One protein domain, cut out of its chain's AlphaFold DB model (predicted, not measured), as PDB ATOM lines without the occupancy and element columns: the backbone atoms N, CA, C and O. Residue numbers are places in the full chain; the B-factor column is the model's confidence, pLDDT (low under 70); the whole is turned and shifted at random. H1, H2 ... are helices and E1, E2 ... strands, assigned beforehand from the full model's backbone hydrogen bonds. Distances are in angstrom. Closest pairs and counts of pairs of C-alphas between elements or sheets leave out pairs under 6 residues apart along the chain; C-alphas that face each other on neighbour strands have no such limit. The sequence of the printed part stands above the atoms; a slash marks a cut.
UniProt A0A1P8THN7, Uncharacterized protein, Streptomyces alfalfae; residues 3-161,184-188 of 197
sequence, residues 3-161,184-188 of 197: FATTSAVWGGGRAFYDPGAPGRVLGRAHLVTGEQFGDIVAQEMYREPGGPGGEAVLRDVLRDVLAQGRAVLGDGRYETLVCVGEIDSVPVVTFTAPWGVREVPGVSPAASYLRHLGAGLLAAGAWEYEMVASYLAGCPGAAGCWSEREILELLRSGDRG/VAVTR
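AT A GLANCE: This is residues 3 to 161 and 184 to 188 of the 197 residues of an uncharacterized protein of Streptomyces alfalfae (UniProt A0A1P8THN7). Two lobes make the model: a strongly twisted five-stranded sheet covered by helices H1 and H2, and a cluster of three crossed helices, H3, H4 and H5. The small hairpin E1 and E2 lies between the lobes; the long link of residues 17 to 29 joins it to the sheet at E3, and the long link of residues 97 to 110 joins the two lobes, from E6 to H3. The 164 printed residues hold five named helices and seven named strands, in the order E1 E2 E3 H1 H2 E4 E5 E6 H3 H4 H5 E7; the class is mixed, helices and strands. The larger sheet, E3 E7 E6 E5 E4, is mixed, and E1 and E2 are antiparallel. The whole is compact, with a radius of gyration of the C-alphas of 16.4 A and spans of 48 by 33 by 30 A.

HOW THE PARTS SIT: The larger sheet runs E3, residues 30 to 33, E7, 184 to 187, E6, 90 to 96, E5, 80 to 87, and E4, 70 to 72. E4 E5 E6 form a meander, each strand the antiparallel neighbour of the one before, with N 71 and O 81 at 2.9 A and N 84 and O 92 at 2.8 A. E7 is parallel to E6, with N 93 and O 185 at 2.8 A, and antiparallel to E3, with N 30 and O 186 at 2.9 A. H1, residues 34 to 44, and H2, residues 54 to 68, are on one face of this sheet, making two layers, at heights of 6.2 A and 6.9 A over the sheet. H1 and H2 only just touch, with 3 pairs of C-alphas within 8 A, the closest being Gly 38 and Leu 58 at 6.2 A. H4, residues 129 to 138, touches H5, residues 148 to 159, at a steep tilt of 48 degrees, opposite ways; the closest C-alphas are those of Ser 134 and Glu 148, 5.0 A. H3, residues 111 to 122, touches H5 about perpendicular at 76 degrees, with the closest C-alphas, Arg 115 and Leu 155, 5.5 A apart. E1, residues 3 to 6, and E2, residues 13 to 16, form a hairpin, with N 4 and O 14 at 3.1 A. E2 and H3 are near each other, with 7 pairs of C-alphas within 10 A. In the five helices every O i to N i+4 pair is within hydrogen-bond range.

IN THESE COORDINATES: E1 begins at C-alpha 3, (156.910, 216.210, 189.166), and E7 ends at C-alpha 187, (152.043, 201.853, 194.872). E5 is 20.7 A long, H2 20.6 A and E6 19.7 A.

THE WHOLE: The farthest C-alphas, Pro 52 and Arg 149, are 50.0 A apart. Residues 162 to 183 are not printed; C-alphas 161 and 184 are 32.9 A apart across the cut. Confidence is under 70 at residues 46 to 57, 159 to 161, 184 to 186 and 188.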
ATOM      1  N   PHE A   3     156.885 216.359 190.614       95.88
ATOM      2  CA  PHE A   3     156.910 216.210 189.166       95.88
ATOM      3  C   PHE A   3     158.226 216.723 188.595       95.88
ATOM      4  O   PHE A   3     158.568 217.896 188.741       95.88
ATOM      5  N   ALA A   4     158.957 215.848 187.915       94.12
ATOM      6  CA  ALA A   4     160.220 216.184 187.269       94.12
ATOM      7  C   ALA A   4     160.397 215.363 185.995       94.12
ATOM      8  O   ALA A   4     159.729 214.348 185.809       94.12
ATOM      9  N   THR A   5     161.339 215.767 185.139       91.62
ATOM     10  CA  THR A   5     161.626 215.160 183.823       91.62
ATOM     11  C   THR A   5     160.421 215.116 182.872       91.62
ATOM     12  O   THR A   5     159.273 214.967 183.275       91.62
ATOM     13  N   THR A   6     160.653 215.178 181.565       91.44
ATOM     14  CA  THR A   6     159.544 215.123 180.601       91.44
ATOM     15  C   THR A   6     159.186 213.679 180.262       91.44
ATOM     16  O   THR A   6     160.049 212.880 179.895       91.44
ATOM     17  N   SER A   7     157.913 213.311 180.392       87.44
ATOM     18  CA  SER A   7     157.357 212.061 179.866       87.44
ATOM     19  C   SER A   7     156.996 212.213 178.392       87.44
ATOM     20  O   SER A   7     156.188 213.069 178.050       87.44
ATOM     21  N   ALA A   8     157.524 211.337 177.532       85.81
ATOM     22  CA  ALA A   8     157.133 211.285 176.121       85.81
ATOM     23  C   ALA A   8     155.676 210.822 175.925       85.81
ATOM     24  O   ALA A   8     155.029 211.230 174.970       85.81
ATOM     25  N   VAL A   9     155.150 210.005 176.846       86.81
ATOM     26  CA  VAL A   9     153.768 209.492 176.790       86.81
ATOM     27  C   VAL A   9     152.760 210.575 177.163       86.81
ATOM     28  O   VAL A   9     151.692 210.672 176.572       86.81
ATOM     29  N   TRP A  10     153.098 211.387 178.165       87.62
ATOM     30  CA  TRP A  10     152.164 212.348 178.750       87.62
ATOM     31  C   TRP A  10     152.396 213.785 178.280       87.62
ATOM     32  O   TRP A  10     151.498 214.607 178.412       87.62
ATOM     33  N   GLY A  11     153.578 214.104 177.750       88.94
ATOM     34  CA  GLY A  11     153.932 215.453 177.304       88.94
ATOM     35  C   GLY A  11     154.232 216.441 178.439       88.94
ATOM     36  O   GLY A  11     154.162 217.645 178.224       88.94
ATOM     37  N   GLY A  12     154.559 215.962 179.645       93.75
ATOM     38  CA  GLY A  12     154.849 216.809 180.809       93.75
ATOM     39  C   GLY A  12     155.609 216.079 181.918       93.75
ATOM     40  O   GLY A  12     156.064 214.948 181.726       93.75
ATOM     41  N   GLY A  13     155.740 216.736 183.070       94.06
ATOM     42  CA  GLY A  13     156.376 216.213 184.280       94.06
ATOM     43  C   GLY A  13     155.792 214.879 184.733       94.06
ATOM     44  O   GLY A  13     154.570 214.724 184.775       94.06
ATOM     45  N   ARG A  14     156.650 213.916 185.089       93.06
ATOM     46  CA  ARG A  14     156.221 212.628 185.664       93.06
ATOM     47  C   ARG A  14     156.411 212.607 187.177       93.06
ATOM     48  O   ARG A  14     157.300 213.285 187.684       93.06
ATOM     49  N   ALA A  15     155.587 211.833 187.880       92.88
ATOM     50  CA  ALA A  15     155.619 211.775 189.333       92.88
ATOM     51  C   ALA A  15     156.730 210.851 189.856       92.88
ATOM     52  O   ALA A  15     156.907 209.727 189.374       92.88
ATOM     53  N   PHE A  16     157.414 211.322 190.896       92.56
ATOM     54  CA  PHE A  16     158.396 210.582 191.679       92.56
ATOM     55  C   PHE A  16     158.126 210.734 193.180       92.56
ATOM     56  O   PHE A  16     157.469 211.682 193.639       92.56
ATOM     57  N   TYR A  17     158.647 209.788 193.953       92.19
ATOM     58  CA  TYR A  17     158.580 209.778 195.407       92.19
ATOM     59  C   TYR A  17     159.958 210.052 196.013       92.19
ATOM     60  O   TYR A  17     160.927 209.371 195.695       92.19
ATOM     61  N   ASP A  18     160.032 211.038 196.901       91.50
ATOM     62  CA  ASP A  18     161.225 211.319 197.698       91.50
ATOM     63  C   ASP A  18     160.933 210.914 199.153       91.50
ATOM     64  O   ASP A  18     160.110 211.582 199.790       91.50
ATOM     65  N   PRO A  19     161.549 209.837 199.680       88.81
ATOM     66  CA  PRO A  19     161.350 209.404 201.063       88.81
ATOM     67  C   PRO A  19     161.995 210.340 202.092       88.81
ATOM     68  O   PRO A  19     161.619 210.307 203.261       88.81
ATOM     69  N   GLY A  20     162.963 211.167 201.681       89.19
ATOM     70  CA  GLY A  20     163.609 212.155 202.544       89.19
ATOM     71  C   GLY A  20     162.854 213.485 202.615       89.19
ATOM     72  O   GLY A  20     163.154 214.318 203.474       89.19
ATOM     73  N   ALA A  21     161.874 213.705 201.734       89.25
ATOM     74  CA  ALA A  21     161.065 214.914 201.747       89.25
ATOM     75  C   ALA A  21     160.032 214.880 202.892       89.25
ATOM     76  O   ALA A  21     159.351 213.871 203.084       89.25
ATOM     77  N   PRO A  22     159.851 215.990 203.635       85.69
ATOM     78  CA  PRO A  22     158.839 216.059 204.680       85.69
ATOM     79  C   PRO A  22     157.423 216.047 204.089       85.69
ATOM     80  O   PRO A  22     157.188 216.494 202.965       85.69
ATOM     81  N   GLY A  23     156.456 215.618 204.902       85.88
ATOM     82  CA  GLY A  23     155.034 215.653 204.568       85.88
ATOM     83  C   GLY A  23     154.444 214.278 204.267       85.88
ATOM     84  O   GLY A  23     155.054 213.241 204.514       85.88
ATOM     85  N   ARG A  24     153.203 214.278 203.775       87.38
ATOM     86  CA  ARG A  24     152.456 213.061 203.438       87.38
ATOM     87  C   ARG A  24     152.319 212.929 201.929       87.38
ATOM     88  O   ARG A  24     152.210 213.919 201.208       87.38
ATOM     89  N   VAL A  25     152.304 211.690 201.461       90.50
ATOM     90  CA  VAL A  25     152.063 211.351 200.060       90.50
ATOM     91  C   VAL A  25     150.790 210.531 199.994       90.50
ATOM     92  O   VAL A  25     150.677 209.522 200.685       90.50
ATOM     93  N   LEU A  26     149.828 210.990 199.195       90.94
ATOM     94  CA  LEU A  26     148.658 210.183 198.885       90.94
ATOM     95  C   LEU A  26     149.087 209.091 197.911       90.94
ATOM     96  O   LEU A  26     149.801 209.351 196.941       90.94
ATOM     97  N   GLY A  27     148.660 207.868 198.186       87.94
ATOM     98  CA  GLY A  27     149.016 206.711 197.390       87.94
ATOM     99  C   GLY A  27     147.935 205.654 197.482       87.94
ATOM    100  O   GLY A  27     147.271 205.511 198.505       87.94
ATOM    101  N   ARG A  28     147.773 204.909 196.392       87.50
ATOM    102  CA  ARG A  28     146.942 203.714 196.350       87.50
ATOM    103  C   ARG A  28     147.851 202.502 196.237       87.50
ATOM    104  O   ARG A  28     148.714 202.461 195.362       87.50
ATOM    105  N   ALA A  29     147.639 201.542 197.123       87.50
ATOM    106  CA  ALA A  29     148.348 200.278 197.128       87.50
ATOM    107  C   ALA A  29     147.527 199.192 196.420       87.50
ATOM    108  O   ALA A  29     146.310 199.113 196.588       87.50
ATOM    109  N   HIS A  30     148.207 198.350 195.649       86.75
ATOM    110  CA  HIS A  30     147.647 197.151 195.033       86.75
ATOM    111  C   HIS A  30     148.332 195.925 195.623       86.75
ATOM    112  O   HIS A  30     149.554 195.818 195.550       86.75
ATOM    113  N   LEU A  31     147.552 195.016 196.202       89.88
ATOM    114  CA  LEU A  31     148.059 193.742 196.698       89.88
ATOM    115  C   LEU A  31     148.360 192.824 195.512       89.88
ATOM    116  O   LEU A  31     147.455 192.510 194.740       89.88
ATOM    117  N   VAL A  32     149.615 192.406 195.380       84.50
ATOM    118  CA  VAL A  32     150.087 191.555 194.287       84.50
ATOM    119  C   VAL A  32     150.876 190.363 194.824       84.50
ATOM    120  O   VAL A  32     151.374 190.375 195.956       84.50
ATOM    121  N   THR A  33     150.969 189.309 194.018       82.75
ATOM    122  CA  THR A  33     151.861 188.174 194.286       82.75
ATOM    123  C   THR A  33     153.319 188.554 194.011       82.75
ATOM    124  O   THR A  33     153.591 189.527 193.307       82.75
ATOM    125  N   GLY A  34     154.272 187.770 194.527       77.25
ATOM    126  CA  GLY A  34     155.694 187.941 194.194       77.25
ATOM    127  C   GLY A  34     155.994 187.863 192.688       77.25
ATOM    128  O   GLY A  34     156.820 188.625 192.192       77.25
ATOM    129  N   GLU A  35     155.279 187.014 191.945       75.31
ATOM    130  CA  GLU A  35     155.391 186.904 190.481       75.31
ATOM    131  C   GLU A  35     154.937 188.194 189.784       75.31
ATOM    132  O   GLU A  35     155.696 188.808 189.038       75.31
ATOM    133  N   GLN A  36     153.740 188.682 190.127       81.50
ATOM    134  CA  GLN A  36     153.218 189.950 189.613       81.50
ATOM    135  C   GLN A  36     154.124 191.130 189.981       81.50
ATOM    136  O   GLN A  36     154.294 192.060 189.194       81.50
ATOM    137  N   PHE A  37     154.717 191.110 191.177       81.56
ATOM    138  CA  PHE A  37     155.719 192.095 191.566       81.56
ATOM    139  C   PHE A  37     156.953 192.030 190.658       81.56
ATOM    140  O   PHE A  37     157.436 193.073 190.219       81.56
ATOM    141  N   GLY A  38     157.424 190.830 190.327       77.69
ATOM    142  CA  GLY A  38     158.516 190.618 189.383       77.69
ATOM    143  C   GLY A  38     158.248 191.212 188.003       77.69
ATOM    144  O   GLY A  38     159.073 191.973 187.492       77.69
ATOM    145  N   ASP A  39     157.065 190.952 187.448       78.50
ATOM    146  CA  ASP A  39     156.627 191.534 186.174       78.50
ATOM    147  C   ASP A  39     156.587 193.064 186.237       78.50
ATOM    148  O   ASP A  39     157.039 193.759 185.322       78.50
ATOM    149  N   ILE A  40     156.088 193.607 187.351       80.00
ATOM    150  CA  ILE A  40     156.035 195.048 187.596       80.00
ATOM    151  C   ILE A  40     157.444 195.650 187.616       80.00
ATOM    152  O   ILE A  40     157.652 196.690 186.986       80.00
ATOM    153  N   VAL A  41     158.400 195.019 188.311       78.81
ATOM    154  CA  VAL A  41     159.800 195.469 188.361       78.81
ATOM    155  C   VAL A  41     160.411 195.437 186.964       78.81
ATOM    156  O   VAL A  41     160.969 196.442 186.528       78.81
ATOM    157  N   ALA A  42     160.290 194.319 186.244       77.38
ATOM    158  CA  ALA A  42     160.845 194.177 184.901       77.38
ATOM    159  C   ALA A  42     160.312 195.271 183.963       77.38
ATOM    160  O   ALA A  42     161.085 195.970 183.304       77.38
ATOM    161  N   GLN A  43     159.001 195.506 183.997       77.25
ATOM    162  CA  GLN A  43     158.344 196.538 183.206       77.25
ATOM    163  C   GLN A  43     158.816 197.963 183.550       77.25
ATOM    164  O   GLN A  43     158.990 198.784 182.645       77.25
ATOM    165  N   GLU A  44     158.997 198.294 184.833       75.62
ATOM    166  CA  GLU A  44     159.446 199.638 185.224       75.62
ATOM    167  C   GLU A  44     160.914 199.894 184.881       75.62
ATOM    168  O   GLU A  44     161.273 201.024 184.543       75.62
ATOM    169  N   MET A  45     161.742 198.846 184.883       74.19
ATOM    170  CA  MET A  45     163.165 198.950 184.541       74.19
ATOM    171  C   MET A  45     163.465 198.690 183.064       74.19
ATOM    172  O   MET A  45     164.633 198.643 182.689       74.19
ATOM    173  N   TYR A  46     162.441 198.520 182.220       68.06
ATOM    174  CA  TYR A  46     162.597 198.161 180.805       68.06
ATOM    175  C   TYR A  46     163.433 196.881 180.590       68.06
ATOM    176  O   TYR A  46     164.240 196.803 179.664       68.06
ATOM    177  N   ARG A  47     163.246 195.876 181.452       68.06
ATOM    178  CA  ARG A  47     163.885 194.551 181.378       68.06
ATOM    179  C   ARG A  47     162.878 193.506 180.894       68.06
ATOM    180  O   ARG A  47     161.671 193.705 181.022       68.06
ATOM    181  N   GLU A  48     163.366 192.394 180.348       58.00
ATOM    182  CA  GLU A  48     162.506 191.269 179.958       58.00
ATOM    183  C   GLU A  48     161.911 190.581 181.205       58.00
ATOM    184  O   GLU A  48     162.672 190.172 182.090       58.00
ATOM    185  N   PRO A  49     160.573 190.443 181.303       60.16
ATOM    186  CA  PRO A  49     159.939 189.636 182.345       60.16
ATOM    187  C   PRO A  49     160.314 188.152 182.203       60.16
ATOM    188  O   PRO A  49     160.424 187.645 181.089       60.16
ATOM    189  N   GLY A  50     160.506 187.442 183.319       56.88
ATOM    190  CA  GLY A  50     160.683 185.979 183.317       56.88
ATOM    191  C   GLY A  50     162.009 185.442 182.752       56.88
ATOM    192  O   GLY A  50     162.116 184.246 182.486       56.88
ATOM    193  N   GLY A  51     163.032 186.284 182.564       55.66
ATOM    194  CA  GLY A  51     164.357 185.828 182.124       55.66
ATOM    195  C   GLY A  51     165.007 184.833 183.111       55.66
ATOM    196  O   GLY A  51     164.806 184.960 184.325       55.66
ATOM    197  N   PRO A  52     165.819 183.858 182.646       44.09
ATOM    198  CA  PRO A  52     166.494 182.901 183.525       44.09
ATOM    199  C   PRO A  52     167.334 183.618 184.593       44.09
ATOM    200  O   PRO A  52     168.213 184.413 184.270       44.09
ATOM    201  N   GLY A  53     167.060 183.347 185.873       51.62
ATOM    202  CA  GLY A  53     167.724 184.001 187.010       51.62
ATOM    203  C   GLY A  53     167.066 185.302 187.493       51.62
ATOM    204  O   GLY A  53     167.421 185.781 188.568       51.62
ATOM    205  N   GLY A  54     166.072 185.834 186.773       59.88
ATOM    206  CA  GLY A  54     165.326 187.032 187.172       59.88
ATOM    207  C   GLY A  54     164.575 186.854 188.493       59.88
ATOM    208  O   GLY A  54     164.613 187.738 189.340       59.88
ATOM    209  N   GLU A  55     163.974 185.685 188.721       60.31
ATOM    210  CA  GLU A  55     163.208 185.379 189.941       60.31
ATOM    211  C   GLU A  55     164.067 185.411 191.214       60.31
ATOM    212  O   GLU A  55     163.685 186.006 192.222       60.31
ATOM    213  N   ALA A  56     165.257 184.801 191.170       61.22
ATOM    214  CA  ALA A  56     166.179 184.782 192.304       61.22
ATOM    215  C   ALA A  56     166.686 186.194 192.630       61.22
ATOM    216  O   ALA A  56     166.671 186.598 193.790       61.22
ATOM    217  N   VAL A  57     167.039 186.964 191.595       65.50
ATOM    218  CA  VAL A  57     167.453 188.366 191.735       65.50
ATOM    219  C   VAL A  57     166.320 189.209 192.319       65.50
ATOM    220  O   VAL A  57     166.554 189.991 193.231       65.50
ATOM    221  N   LEU A  58     165.079 189.031 191.856       70.56
ATOM    222  CA  LEU A  58     163.916 189.767 192.360       70.56
ATOM    223  C   LEU A  58     163.615 189.461 193.829       70.56
ATOM    224  O   LEU A  58     163.285 190.373 194.584       70.56
ATOM    225  N   ARG A  59     163.764 188.202 194.250       73.19
ATOM    226  CA  ARG A  59     163.606 187.812 195.656       73.19
ATOM    227  C   ARG A  59     164.682 188.438 196.541       73.19
ATOM    228  O   ARG A  59     164.373 188.891 197.641       73.19
ATOM    229  N   ASP A  60     165.928 188.467 196.081       76.19
ATOM    230  CA  ASP A  60     167.027 189.068 196.840       76.19
ATOM    231  C   ASP A  60     166.862 190.596 196.914       76.19
ATOM    232  O   ASP A  60     166.973 191.175 197.988       76.19
ATOM    233  N   VAL A  61     166.422 191.231 195.824       78.69
ATOM    234  CA  VAL A  61     166.022 192.647 195.801       78.69
ATOM    235  C   VAL A  61     164.876 192.945 196.769       78.69
ATOM    236  O   VAL A  61     164.919 193.950 197.484       78.69
ATOM    237  N   LEU A  62     163.845 192.093 196.806       80.19
ATOM    238  CA  LEU A  62     162.731 192.247 197.740       80.19
ATOM    239  C   LEU A  62     163.226 192.104 199.186       80.19
ATOM    240  O   LEU A  62     162.898 192.925 200.036       80.19
ATOM    241  N   ARG A  63     164.074 191.114 199.467       83.00
ATOM    242  CA  ARG A  63     164.702 190.953 200.783       83.00
ATOM    243  C   ARG A  63     165.496 192.198 201.183       83.00
ATOM    244  O   ARG A  63     165.340 192.669 202.308       83.00
ATOM    245  N   ASP A  64     166.303 192.739 200.277       84.19
ATOM    246  CA  ASP A  64     167.142 193.908 200.538       84.19
ATOM    247  C   ASP A  64     166.301 195.156 200.818       84.19
ATOM    248  O   ASP A  64     166.542 195.838 201.815       84.19
ATOM    249  N   VAL A  65     165.264 195.435 200.015       86.62
ATOM    250  CA  VAL A  65     164.388 196.595 200.260       86.62
ATOM    251  C   VAL A  65     163.592 196.447 201.557       86.62
ATOM    252  O   VAL A  65     163.371 197.443 202.241       86.62
ATOM    253  N   LEU A  66     163.193 195.231 201.938       86.56
ATOM    254  CA  LEU A  66     162.503 194.993 203.208       86.56
ATOM    255  C   LEU A  66     163.445 195.118 204.412       86.56
ATOM    256  O   LEU A  66     163.032 195.606 205.459       86.56
ATOM    257  N   ALA A  67     164.714 194.730 204.265       87.25
ATOM    258  CA  ALA A  67     165.708 194.828 205.332       87.25
ATOM    259  C   ALA A  67     166.265 196.252 205.509       87.25
ATOM    260  O   ALA A  67     166.501 196.691 206.631       87.25
ATOM    261  N   GLN A  68     166.503 196.965 204.406       87.88
ATOM    262  CA  GLN A  68     167.184 198.267 204.392       87.88
ATOM    263  C   GLN A  68     166.230 199.447 204.168       87.88
ATOM    264  O   GLN A  68     166.640 200.603 204.242       87.88
ATOM    265  N   GLY A  69     164.963 199.179 203.845       88.44
ATOM    266  CA  GLY A  69     163.963 200.184 203.483       88.44
ATOM    267  C   GLY A  69     164.117 200.748 202.064       88.44
ATOM    268  O   GLY A  69     163.210 201.419 201.572       88.44
ATOM    269  N   ARG A  70     165.239 200.489 201.382       89.00
ATOM    270  CA  ARG A  70     165.555 201.012 200.046       89.00
ATOM    271  C   ARG A  70     166.514 200.079 199.308       89.00
ATOM    272  O   ARG A  70     167.476 199.614 199.900       89.00
ATOM    273  N   ALA A  71     166.303 199.898 198.006       87.62
ATOM    274  CA  ALA A  71     167.242 199.222 197.110       87.62
ATOM    275  C   ALA A  71     167.391 200.013 195.800       87.62
ATOM    276  O   ALA A  71     166.395 200.386 195.180       87.62
ATOM    277  N   VAL A  72     168.629 200.286 195.379       86.00
ATOM    278  CA  VAL A  72     168.936 200.966 194.108       86.00
ATOM    279  C   VAL A  72     169.451 199.922 193.121       86.00
ATOM    280  O   VAL A  72     170.508 199.338 193.327       86.00
ATOM    281  N   LEU A  73     168.684 199.677 192.063       81.12
ATOM    282  CA  LEU A  73     168.914 198.643 191.049       81.12
ATOM    283  C   LEU A  73     169.542 199.189 189.758       81.12
ATOM    284  O   LEU A  73     169.680 198.437 188.793       81.12
ATOM    285  N   GLY A  74     169.857 200.485 189.736       79.06
ATOM    286  CA  GLY A  74     170.448 201.214 188.617       79.06
ATOM    287  C   GLY A  74     170.255 202.732 188.750       79.06
ATOM    288  O   GLY A  74     169.777 203.220 189.779       79.06
ATOM    289  N   ASP A  75     170.666 203.488 187.733       74.88
ATOM    290  CA  ASP A  75     170.648 204.959 187.699       74.88
ATOM    291  C   ASP A  75     169.414 205.551 186.984       74.88
ATOM    292  O   ASP A  75     169.233 206.773 186.909       74.88
ATOM    293  N   GLY A  76     168.536 204.685 186.481       75.12
ATOM    294  CA  GLY A  76     167.341 205.031 185.737       75.12
ATOM    295  C   GLY A  76     166.194 205.602 186.575       75.12
ATOM    296  O   GLY A  76     166.138 205.555 187.803       75.12
ATOM    297  N   ARG A  77     165.199 206.132 185.851       70.75
ATOM    298  CA  ARG A  77     164.082 206.943 186.381       70.75
ATOM    299  C   ARG A  77     163.117 206.190 187.304       70.75
ATOM    300  O   ARG A  77     162.342 206.841 187.985       70.75
ATOM    301  N   TYR A  78     163.157 204.864 187.339       78.12
ATOM    302  CA  TYR A  78     162.388 204.069 188.293       78.12
ATOM    303  C   TYR A  78     163.217 202.962 188.929       78.12
ATOM    304  O   TYR A  78     162.641 202.095 189.562       78.12
ATOM    305  N   GLU A  79     164.551 203.011 188.825       83.19
ATOM    306  CA  GLU A  79     165.448 201.944 189.286       83.19
ATOM    307  C   GLU A  79     165.715 201.960 190.796       83.19
ATOM    308  O   GLU A  79     166.597 201.256 191.273       83.19
ATOM    309  N   THR A  80     164.942 202.719 191.576       86.06
ATOM    310  CA  THR A  80     164.979 202.676 193.042       86.06
ATOM    311  C   THR A  80     163.665 202.146 193.604       86.06
ATOM    312  O   THR A  80     162.600 202.712 193.360       86.06
ATOM    313  N   LEU A  81     163.757 201.091 194.410       89.44
ATOM    314  CA  LEU A  81     162.675 200.574 195.242       89.44
ATOM    315  C   LEU A  81     162.772 201.155 196.652       89.44
ATOM    316  O   LEU A  81     163.862 201.255 197.215       89.44
ATOM    317  N   VAL A  82     161.628 201.502 197.237       90.25
ATOM    318  CA  VAL A  82     161.523 201.971 198.626       90.25
ATOM    319  C   VAL A  82     160.376 201.246 199.316       90.25
ATOM    320  O   VAL A  82     159.271 201.203 198.776       90.25
ATOM    321  N   CYS A  83     160.624 200.706 200.509       91.25
ATOM    322  CA  CYS A  83     159.578 200.229 201.406       91.25
ATOM    323  C   CYS A  83     159.015 201.434 202.172       91.25
ATOM    324  O   CYS A  83     159.738 202.100 202.913       91.25
ATOM    325  N   VAL A  84     157.737 201.749 201.959       89.19
ATOM    326  CA  VAL A  84     157.071 202.940 202.521       89.19
ATOM    327  C   VAL A  84     156.264 202.639 203.785       89.19
ATOM    328  O   VAL A  84     155.578 203.518 204.304       89.19
ATOM    329  N   GLY A  85     156.353 201.407 204.285       87.69
ATOM    330  CA  GLY A  85     155.669 200.932 205.482       87.69
ATOM    331  C   GLY A  85     154.932 199.622 205.231       87.69
ATOM    332  O   GLY A  85     155.247 198.886 204.298       87.69
ATOM    333  N   GLU A  86     153.928 199.350 206.060       88.12
ATOM    334  CA  GLU A  86     153.119 198.132 206.004       88.12
ATOM    335  C   GLU A  86     151.627 198.470 206.129       88.12
ATOM    336  O   GLU A  86     151.249 199.411 206.829       88.12
ATOM    337  N   ILE A  87     150.778 197.690 205.458       84.50
ATOM    338  CA  ILE A  87     149.314 197.711 205.591       84.50
ATOM    339  C   ILE A  87     148.879 196.284 205.902       84.50
ATOM    340  O   ILE A  87     149.201 195.381 205.137       84.50
ATOM    341  N   ASP A  88     148.179 196.067 207.015       86.81
ATOM    342  CA  ASP A  88     147.744 194.732 207.458       86.81
ATOM    343  C   ASP A  88     148.889 193.699 207.477       86.81
ATOM    344  O   ASP A  88     148.740 192.561 207.032       86.81
ATOM    345  N   SER A  89     150.066 194.127 207.958       86.69
ATOM    346  CA  SER A  89     151.321 193.349 207.973       86.69
ATOM    347  C   SER A  89     151.846 192.937 206.591       86.69
ATOM    348  O   SER A  89     152.729 192.086 206.487       86.69
ATOM    349  N   VAL A  90     151.330 193.544 205.521       85.56
ATOM    350  CA  VAL A  90     151.854 193.410 204.162       85.56
ATOM    351  C   VAL A  90     152.761 194.603 203.862       85.56
ATOM    352  O   VAL A  90     152.297 195.746 203.946       85.56
ATOM    353  N   PRO A  91     154.028 194.383 203.471       88.19
ATOM    354  CA  PRO A  91     154.918 195.477 203.119       88.19
ATOM    355  C   PRO A  91     154.427 196.216 201.881       88.19
ATOM    356  O   PRO A  91     153.989 195.609 200.898       88.19
ATOM    357  N   VAL A  92     154.534 197.540 201.926       89.50
ATOM    358  CA  VAL A  92     154.193 198.429 200.823       89.50
ATOM    359  C   VAL A  92     155.478 198.936 200.191       89.50
ATOM    360  O   VAL A  92     156.269 199.624 200.835       89.50
ATOM    361  N   VAL A  93     155.672 198.636 198.913       90.69
ATOM    362  CA  VAL A  93     156.835 199.070 198.137       90.69
ATOM    363  C   VAL A  93     156.426 200.001 197.001       90.69
ATOM    364  O   VAL A  93     155.325 199.926 196.448       90.69
ATOM    365  N   THR A  94     157.331 200.903 196.639       89.75
ATOM    366  CA  THR A  94     157.139 201.847 195.539       89.75
ATOM    367  C   THR A  94     158.390 201.978 194.690       89.75
ATOM    368  O   THR A  94     159.500 201.711 195.154       89.75
ATOM    369  N   PHE A  95     158.192 202.425 193.452       88.44
ATOM    370  CA  PHE A  95     159.242 202.702 192.481       88.44
ATOM    371  C   PHE A  95     159.458 204.203 192.374       88.44
ATOM    372  O   PHE A  95     158.507 204.979 192.246       88.44
ATOM    373  N   THR A  96     160.717 204.620 192.372       89.62
ATOM    374  CA  THR A  96     161.086 206.024 192.229       89.62
ATOM    375  C   THR A  96     162.463 206.189 191.586       89.62
ATOM    376  O   THR A  96     163.160 205.215 191.295       89.62
ATOM    377  N   ALA A  97     162.840 207.437 191.336       86.69
ATOM    378  CA  ALA A  97     164.173 207.803 190.891       86.69
ATOM    379  C   ALA A  97     165.142 207.889 192.088       86.69
ATOM    380  O   ALA A  97     164.706 208.126 193.217       86.69
ATOM    381  N   PRO A  98     166.461 207.747 191.871       84.62
ATOM    382  CA  PRO A  98     167.434 207.837 192.958       84.62
ATOM    383  C   PRO A  98     167.605 209.259 193.523       84.62
ATOM    384  O   PRO A  98     168.151 209.393 194.620       84.62
ATOM    385  N   TRP A  99     167.144 210.283 192.794       86.44
ATOM    386  CA  TRP A  99     167.262 211.704 193.137       86.44
ATOM    387  C   TRP A  99     166.110 212.172 194.029       86.44
ATOM    388  O   TRP A  99     164.963 211.787 193.819       86.44
ATOM    389  N   GLY A 100     166.397 213.066 194.962       89.50
ATOM    390  CA  GLY A 100     165.415 213.793 195.751       89.50
ATOM    391  C   GLY A 100     164.831 215.004 195.022       89.50
ATOM    392  O   GLY A 100     165.320 215.470 193.990       89.50
ATOM    393  N   VAL A 101     163.785 215.579 195.612       92.31
ATOM    394  CA  VAL A 101     163.003 216.689 195.035       92.31
ATOM    395  C   VAL A 101     163.821 217.961 194.772       92.31
ATOM    396  O   VAL A 101     163.431 218.788 193.953       92.31
ATOM    397  N   ARG A 102     164.955 218.141 195.463       92.75
ATOM    398  CA  ARG A 102     165.845 219.308 195.312       92.75
ATOM    399  C   ARG A 102     166.999 219.082 194.338       92.75
ATOM    400  O   ARG A 102     167.726 220.024 194.044       92.75
ATOM    401  N   GLU A 103     167.179 217.855 193.863       91.69
ATOM    402  CA  GLU A 103     168.312 217.466 193.015       91.69
ATOM    403  C   GLU A 103     167.975 217.532 191.520       91.69
ATOM    404  O   GLU A 103     168.863 217.443 190.674       91.69
ATOM    405  N   VAL A 104     166.698 217.722 191.175       92.38
ATOM    406  CA  VAL A 104     166.218 217.789 189.794       92.38
ATOM    407  C   VAL A 104     165.218 218.940 189.622       92.38
ATOM    408  O   VAL A 104     164.370 219.144 190.493       92.38
ATOM    409  N   PRO A 105     165.269 219.700 188.510       93.62
ATOM    410  CA  PRO A 105     164.284 220.740 188.243       93.62
ATOM    411  C   PRO A 105     162.860 220.182 188.149       93.62
ATOM    412  O   PRO A 105     162.614 219.157 187.502       93.62
ATOM    413  N   GLY A 106     161.916 220.903 188.752       95.38
ATOM    414  CA  GLY A 106     160.494 220.616 188.606       95.38
ATOM    415  C   GLY A 106     160.028 220.824 187.163       95.38
ATOM    416  O   GLY A 106     160.457 221.760 186.490       95.38
ATOM    417  N   VAL A 107     159.136 219.956 186.692       97.19
ATOM    418  CA  VAL A 107     158.512 220.058 185.365       97.19
ATOM    419  C   VAL A 107     157.004 219.974 185.542       97.19
ATOM    420  O   VAL A 107     156.519 219.038 186.176       97.19
ATOM    421  N   SER A 108     156.266 220.921 184.959       97.56
ATOM    422  CA  SER A 108     154.803 220.917 185.034       97.56
ATOM    423  C   SER A 108     154.221 219.650 184.401       97.56
ATOM    424  O   SER A 108     154.578 219.321 183.261       97.56
ATOM    425  N   PRO A 109     153.360 218.899 185.110       96.94
ATOM    426  CA  PRO A 109     152.670 217.755 184.535       96.94
ATOM    427  C   PRO A 109     151.632 218.198 183.503       96.94
ATOM    428  O   PRO A 109     151.064 219.287 183.575       96.94
ATOM    429  N   ALA A 110     151.350 217.315 182.548       96.50
ATOM    430  CA  ALA A 110     150.280 217.532 181.586       96.50
ATOM    431  C   ALA A 110     148.899 217.283 182.216       96.50
ATOM    432  O   ALA A 110     148.743 216.422 183.087       96.50
ATOM    433  N   ALA A 111     147.872 217.967 181.703       96.31
ATOM    434  CA  ALA A 111     146.487 217.845 182.170       96.31
ATOM    435  C   ALA A 111     145.967 216.396 182.149       96.31
ATOM    436  O   ALA A 111     145.293 215.944 183.074       96.31
ATOM    437  N   SER A 112     146.289 215.655 181.083       94.31
ATOM    438  CA  SER A 112     145.905 214.250 180.913       94.31
ATOM    439  C   SER A 112     146.508 213.352 181.994       94.31
ATOM    440  O   SER A 112     145.829 212.455 182.490       94.31
ATOM    441  N   TYR A 113     147.746 213.630 182.403       94.81
ATOM    442  CA  TYR A 113     148.427 212.876 183.446       94.81
ATOM    443  C   TYR A 113     147.900 213.214 184.842       94.81
ATOM    444  O   TYR A 113     147.642 212.303 185.625       94.81
ATOM    445  N   LEU A 114     147.644 214.496 185.132       96.25
ATOM    446  CA  LEU A 114     146.980 214.904 186.376       96.25
ATOM    447  C   LEU A 114     145.605 214.247 186.528       96.25
ATOM    448  O   LEU A 114     145.283 213.742 187.602       96.25
ATOM    449  N   ARG A 115     144.821 214.187 185.444       94.88
ATOM    450  CA  ARG A 115     143.534 213.480 185.440       94.88
ATOM    451  C   ARG A 115     143.700 211.998 185.762       94.88
ATOM    452  O   ARG A 115     142.947 211.471 186.574       94.88
ATOM    453  N   HIS A 116     144.684 211.343 185.149       92.69
ATOM    454  CA  HIS A 116     144.962 209.932 185.399       92.69
ATOM    455  C   HIS A 116     145.347 209.672 186.864       92.69
ATOM    456  O   HIS A 116     144.780 208.785 187.500       92.69
ATOM    457  N   LEU A 117     146.268 210.469 187.422       93.38
ATOM    458  CA  LEU A 117     146.673 210.357 188.826       93.38
ATOM    459  C   LEU A 117     145.497 210.591 189.775       93.38
ATOM    460  O   LEU A 117     145.285 209.805 190.697       93.38
ATOM    461  N   GLY A 118     144.712 211.641 189.533       94.56
ATOM    462  CA  GLY A 118     143.563 211.951 190.373       94.56
ATOM    463  C   GLY A 118     142.494 210.862 190.331       94.56
ATOM    464  O   GLY A 118     142.006 210.469 191.385       94.56
ATOM    465  N   ALA A 119     142.192 210.298 189.157       91.88
ATOM    466  CA  ALA A 119     141.277 209.160 189.043       91.88
ATOM    467  C   ALA A 119     141.772 207.939 189.840       91.88
ATOM    468  O   ALA A 119     140.992 207.299 190.542       91.88
ATOM    469  N   GLY A 120     143.077 207.644 189.787       90.00
ATOM    470  CA  GLY A 120     143.684 206.560 190.562       90.00
ATOM    471  C   GLY A 120     143.553 206.749 192.078       90.00
ATOM    472  O   GLY A 120     143.230 205.789 192.780       90.00
ATOM    473  N   LEU A 121     143.761 207.978 192.566       91.62
ATOM    474  CA  LEU A 121     143.612 208.339 193.981       91.62
ATOM    475  C   LEU A 121     142.149 208.290 194.437       91.62
ATOM    476  O   LEU A 121     141.859 207.713 195.481       91.62
ATOM    477  N   LEU A 122     141.223 208.831 193.644       92.06
ATOM    478  CA  LEU A 122     139.787 208.820 193.951       92.06
ATOM    479  C   LEU A 122     139.221 207.399 193.988       92.06
ATOM    480  O   LEU A 122     138.435 207.063 194.868       92.06
ATOM    481  N   ALA A 123     139.682 206.523 193.096       88.50
ATOM    482  CA  ALA A 123     139.268 205.124 193.066       88.50
ATOM    483  C   ALA A 123     139.743 204.301 194.284       88.50
ATOM    484  O   ALA A 123     139.352 203.142 194.415       88.50
ATOM    485  N   ALA A 124     140.574 204.864 195.172       85.00
ATOM    486  CA  ALA A 124     140.842 204.273 196.484       85.00
ATOM    487  C   ALA A 124     139.667 204.451 197.468       85.00
ATOM    488  O   ALA A 124     139.634 203.772 198.489       85.00
ATOM    489  N   GLY A 125     138.724 205.360 197.186       84.62
ATOM    490  CA  GLY A 125     137.550 205.630 198.024       84.62
ATOM    491  C   GLY A 125     137.859 206.324 199.356       84.62
ATOM    492  O   GLY A 125     136.978 206.424 200.203       84.62
ATOM    493  N   ALA A 126     139.098 206.782 199.559       88.94
ATOM    494  CA  ALA A 126     139.561 207.371 200.818       88.94
ATOM    495  C   ALA A 126     139.539 208.910 200.837       88.94
ATOM    496  O   ALA A 126     139.701 209.507 201.902       88.94
ATOM    497  N   TRP A 127     139.383 209.554 199.675       93.62
ATOM    498  CA  TRP A 127     139.510 211.004 199.528       93.62
ATOM    499  C   TRP A 127     138.493 211.569 198.544       93.62
ATOM    500  O   TRP A 127     138.191 210.950 197.527       93.62
ATOM    501  N   GLU A 128     138.052 212.791 198.825       94.88
ATOM    502  CA  GLU A 128     137.175 213.574 197.957       94.88
ATOM    503  C   GLU A 128     137.967 214.347 196.888       94.88
ATOM    504  O   GLU A 128     139.172 214.597 197.026       94.88
ATOM    505  N   TYR A 129     137.270 214.784 195.836       96.62
ATOM    506  CA  TYR A 129     137.843 215.531 194.710       96.62
ATOM    507  C   TYR A 129     138.660 216.753 195.141       96.62
ATOM    508  O   TYR A 129     139.751 216.975 194.620       96.62
ATOM    509  N   GLU A 130     138.153 217.535 196.091       97.69
ATOM    510  CA  GLU A 130     138.793 218.744 196.607       97.69
ATOM    511  C   GLU A 130     140.147 218.430 197.252       97.69
ATOM    512  O   GLU A 130     141.134 219.122 196.998       97.69
ATOM    513  N   MET A 131     140.218 217.351 198.035       96.94
ATOM    514  CA  MET A 131     141.456 216.943 198.697       96.94
ATOM    515  C   MET A 131     142.494 216.462 197.682       96.94
ATOM    516  O   MET A 131     143.662 216.839 197.771       96.94
ATOM    517  N   VAL A 132     142.073 215.670 196.693       96.75
ATOM    518  CA  VAL A 132     142.963 215.197 195.623       96.75
ATOM    519  C   VAL A 132     143.459 216.365 194.764       96.75
ATOM    520  O   VAL A 132     144.640 216.413 194.420       96.75
ATOM    521  N   ALA A 133     142.594 217.332 194.451       98.00
ATOM    522  CA  ALA A 133     142.963 218.512 193.676       98.00
ATOM    523  C   ALA A 133     143.973 219.402 194.416       98.00
ATOM    524  O   ALA A 133     144.998 219.762 193.836       98.00
ATOM    525  N   SER A 134     143.721 219.696 195.697       97.75
ATOM    526  CA  SER A 134     144.652 220.456 196.542       97.75
ATOM    527  C   SER A 134     146.001 219.746 196.670       97.75
ATOM    528  O   SER A 134     147.055 220.348 196.456       97.75
ATOM    529  N   TYR A 135     145.981 218.429 196.899       97.12
ATOM    530  CA  TYR A 135     147.194 217.619 196.971       97.12
ATOM    531  C   TYR A 135     148.043 217.706 195.695       97.12
ATOM    532  O   TYR A 135     149.246 217.968 195.769       97.12
ATOM    533  N   LEU A 136     147.434 217.507 194.522       97.12
ATOM    534  CA  LEU A 136     148.154 217.537 193.247       97.12
ATOM    535  C   LEU A 136     148.671 218.942 192.906       97.12
ATOM    536  O   LEU A 136     149.796 219.058 192.423       97.12
ATOM    537  N   ALA A 137     147.901 219.996 193.191       97.88
ATOM    538  CA  ALA A 137     148.325 221.381 192.971       97.88
ATOM    539  C   ALA A 137     149.492 221.777 193.890       97.88
ATOM    540  O   ALA A 137     150.376 222.524 193.480       97.88
ATOM    541  N   GLY A 138     149.528 221.249 195.116       96.44
ATOM    542  CA  GLY A 138     150.606 221.494 196.075       96.44
ATOM    543  C   GLY A 138     151.902 220.725 195.794       96.44
ATOM    544  O   GLY A 138     152.932 221.019 196.403       96.44
ATOM    545  N   CYS A 139     151.892 219.742 194.890       96.25
ATOM    546  CA  CYS A 139     153.084 218.953 194.585       96.25
ATOM    547  C   CYS A 139     154.131 219.792 193.822       96.25
ATOM    548  O   CYS A 139     153.797 220.419 192.813       96.25
ATOM    549  N   PRO A 140     155.419 219.772 194.225       96.38
ATOM    550  CA  PRO A 140     156.487 220.443 193.486       96.38
ATOM    551  C   PRO A 140     156.507 220.032 192.010       96.38
ATOM    552  O   PRO A 140     156.296 218.866 191.683       96.38
ATOM    553  N   GLY A 141     156.735 220.996 191.120       95.56
ATOM    554  CA  GLY A 141     156.591 220.835 189.672       95.56
ATOM    555  C   GLY A 141     155.186 221.170 189.160       95.56
ATOM    556  O   GLY A 141     155.083 221.805 188.119       95.56
ATOM    557  N   ALA A 142     154.118 220.844 189.897       96.69
ATOM    558  CA  ALA A 142     152.760 221.318 189.595       96.69
ATOM    559  C   ALA A 142     152.450 222.668 190.264       96.69
ATOM    560  O   ALA A 142     151.762 223.505 189.676       96.69
ATOM    561  N   ALA A 143     152.990 222.890 191.467       96.06
ATOM    562  CA  ALA A 143     152.807 224.115 192.235       96.06
ATOM    563  C   ALA A 143     153.214 225.361 191.435       96.06
ATOM    564  O   ALA A 143     154.322 225.446 190.906       96.06
ATOM    565  N   GLY A 144     152.298 226.328 191.347       95.62
ATOM    566  CA  GLY A 144     152.470 227.560 190.571       95.62
ATOM    567  C   GLY A 144     152.174 227.424 189.072       95.62
ATOM    568  O   GLY A 144     152.013 228.441 188.406       95.62
ATOM    569  N   CYS A 145     152.053 226.203 188.544       97.25
ATOM    570  CA  CYS A 145     151.626 225.942 187.165       97.25
ATOM    571  C   CYS A 145     150.161 225.507 187.066       97.25
ATOM    572  O   CYS A 145     149.542 225.702 186.025       97.25
ATOM    573  N   TRP A 146     149.633 224.910 188.134       98.00
ATOM    574  CA  TRP A 146     148.257 224.446 188.240       98.00
ATOM    575  C   TRP A 146     147.632 224.967 189.529       98.00
ATOM    576  O   TRP A 146     148.202 224.818 190.611       98.00
ATOM    577  N   SER A 147     146.443 225.551 189.423       98.25
ATOM    578  CA  SER A 147     145.616 225.880 190.580       98.25
ATOM    579  C   SER A 147     144.764 224.686 191.014       98.25
ATOM    580  O   SER A 147     144.386 223.834 190.207       98.25
ATOM    581  N   GLU A 148     144.384 224.658 192.295       98.19
ATOM    582  CA  GLU A 148     143.460 223.646 192.825       98.19
ATOM    583  C   GLU A 148     142.143 223.614 192.034       98.19
ATOM    584  O   GLU A 148     141.607 222.546 191.747       98.19
ATOM    585  N   ARG A 149     141.650 224.791 191.619       98.06
ATOM    586  CA  ARG A 149     140.417 224.945 190.839       98.06
ATOM    587  C   ARG A 149     140.525 224.287 189.462       98.06
ATOM    588  O   ARG A 149     139.613 223.562 189.075       98.06
ATOM    589  N   GLU A 150     141.623 224.515 188.740       98.00
ATOM    590  CA  GLU A 150     141.850 223.905 187.422       98.00
ATOM    591  C   GLU A 150     141.935 222.383 187.523       98.00
ATOM    592  O   GLU A 150     141.310 221.673 186.734       98.00
ATOM    593  N   ILE A 151     142.649 221.862 188.527       98.12
ATOM    594  CA  ILE A 151     142.729 220.414 188.739       98.12
ATOM    595  C   ILE A 151     141.351 219.853 189.100       98.12
ATOM    596  O   ILE A 151     140.930 218.861 188.511       98.12
ATOM    597  N   LEU A 152     140.602 220.496 189.995       98.25
ATOM    598  CA  LEU A 152     139.256 220.058 190.368       98.25
ATOM    599  C   LEU A 152     138.320 219.952 189.150       98.25
ATOM    600  O   LEU A 152     137.597 218.963 188.997       98.25
ATOM    601  N   GLU A 153     138.359 220.935 188.248       97.56
ATOM    602  CA  GLU A 153     137.606 220.912 186.988       97.56
ATOM    603  C   GLU A 153     138.067 219.777 186.054       97.56
ATOM    604  O   GLU A 153     137.237 219.081 185.455       97.56
ATOM    605  N   LEU A 154     139.379 219.525 185.966       96.50
ATOM    606  CA  LEU A 154     139.934 218.400 185.203       96.50
ATOM    607  C   LEU A 154     139.467 217.037 185.728       96.50
ATOM    608  O   LEU A 154     139.189 216.144 184.922       96.50
ATOM    609  N   LEU A 155     139.371 216.875 187.049       95.62
ATOM    610  CA  LEU A 155     138.944 215.621 187.674       95.62
ATOM    611  C   LEU A 155     137.441 215.380 187.479       95.62
ATOM    612  O   LEU A 155     137.038 214.292 187.073       95.62
ATOM    613  N   ARG A 156     136.609 216.410 187.670       94.44
ATOM    614  CA  ARG A 156     135.147 216.321 187.480       94.44
ATOM    615  C   ARG A 156     134.715 216.185 186.020       94.44
ATOM    616  O   ARG A 156     133.625 215.695 185.731       94.44
ATOM    617  N   SER A 157     135.527 216.658 185.076       88.56
ATOM    618  CA  SER A 157     135.257 216.475 183.641       88.56
ATOM    619  C   SER A 157     135.565 215.057 183.159       88.56
ATOM    620  O   SER A 157     134.896 214.590 182.242       88.56
ATOM    621  N   GLY A 158     136.517 214.358 183.788       70.94
ATOM    622  CA  GLY A 158     136.823 212.957 183.483       70.94
ATOM    623  C   GLY A 158     135.723 211.981 183.908       70.94
ATOM    624  O   GLY A 158     135.435 211.038 183.178       70.94
ATOM    625  N   ASP A 159     135.073 212.242 185.043       63.47
ATOM    626  CA  ASP A 159     134.021 211.381 185.603       63.47
ATOM    627  C   ASP A 159     132.738 211.367 184.748       63.47
ATOM    628  O   ASP A 159     132.130 210.328 184.499       63.47
ATOM    629  N   ARG A 160     132.384 212.518 184.159       58.81
ATOM    630  CA  ARG A 160     131.203 212.659 183.286       58.81
ATOM    631  C   ARG A 160     131.297 211.905 181.950       58.81
ATOM    632  O   ARG A 160     130.296 211.820 181.248       58.81
ATOM    633  N   GLY A 161     132.466 211.369 181.591       51.75
ATOM    634  CA  GLY A 161     132.668 210.556 180.384       51.75
ATOM    635  C   GLY A 161     132.618 209.039 180.610       51.75
ATOM    636  O   GLY A 161     132.787 208.295 179.649       51.75
ATOM    637  N   VAL A 184     152.967 191.326 198.440       65.31
ATOM    638  CA  VAL A 184     153.495 192.687 198.565       65.31
ATOM    639  C   VAL A 184     152.465 193.669 198.029       65.31
ATOM    640  O   VAL A 184     151.753 193.393 197.065       65.31
ATOM    641  N   ALA A 185     152.348 194.815 198.680       69.25
ATOM    642  CA  ALA A 185     151.525 195.910 198.216       69.25
ATOM    643  C   ALA A 185     152.388 196.870 197.389       69.25
ATOM    644  O   ALA A 185     153.428 197.325 197.848       69.25
ATOM    645  N   VAL A 186     151.968 197.206 196.171       68.19
ATOM    646  CA  VAL A 186     152.707 198.134 195.304       68.19
ATOM    647  C   VAL A 186     151.918 199.418 195.120       68.19
ATOM    648  O   VAL A 186     150.752 199.384 194.721       68.19
ATOM    649  N   THR A 187     152.561 200.564 195.345       71.19
ATOM    650  CA  THR A 187     152.043 201.853 194.872       71.19
ATOM    651  C   THR A 187     152.744 202.215 193.565       71.19
ATOM    652  O   THR A 187     153.963 202.381 193.548       71.19
ATOM    653  N   ARG A 188     152.000 202.342 192.461       63.84
ATOM    654  CA  ARG A 188     152.551 202.780 191.167       63.84
ATOM    655  C   ARG A 188     152.187 204.243 190.925       63.84
ATOM    656  O   ARG A 188     151.015 204.597 190.899       63.84
TER     657      ARG A 188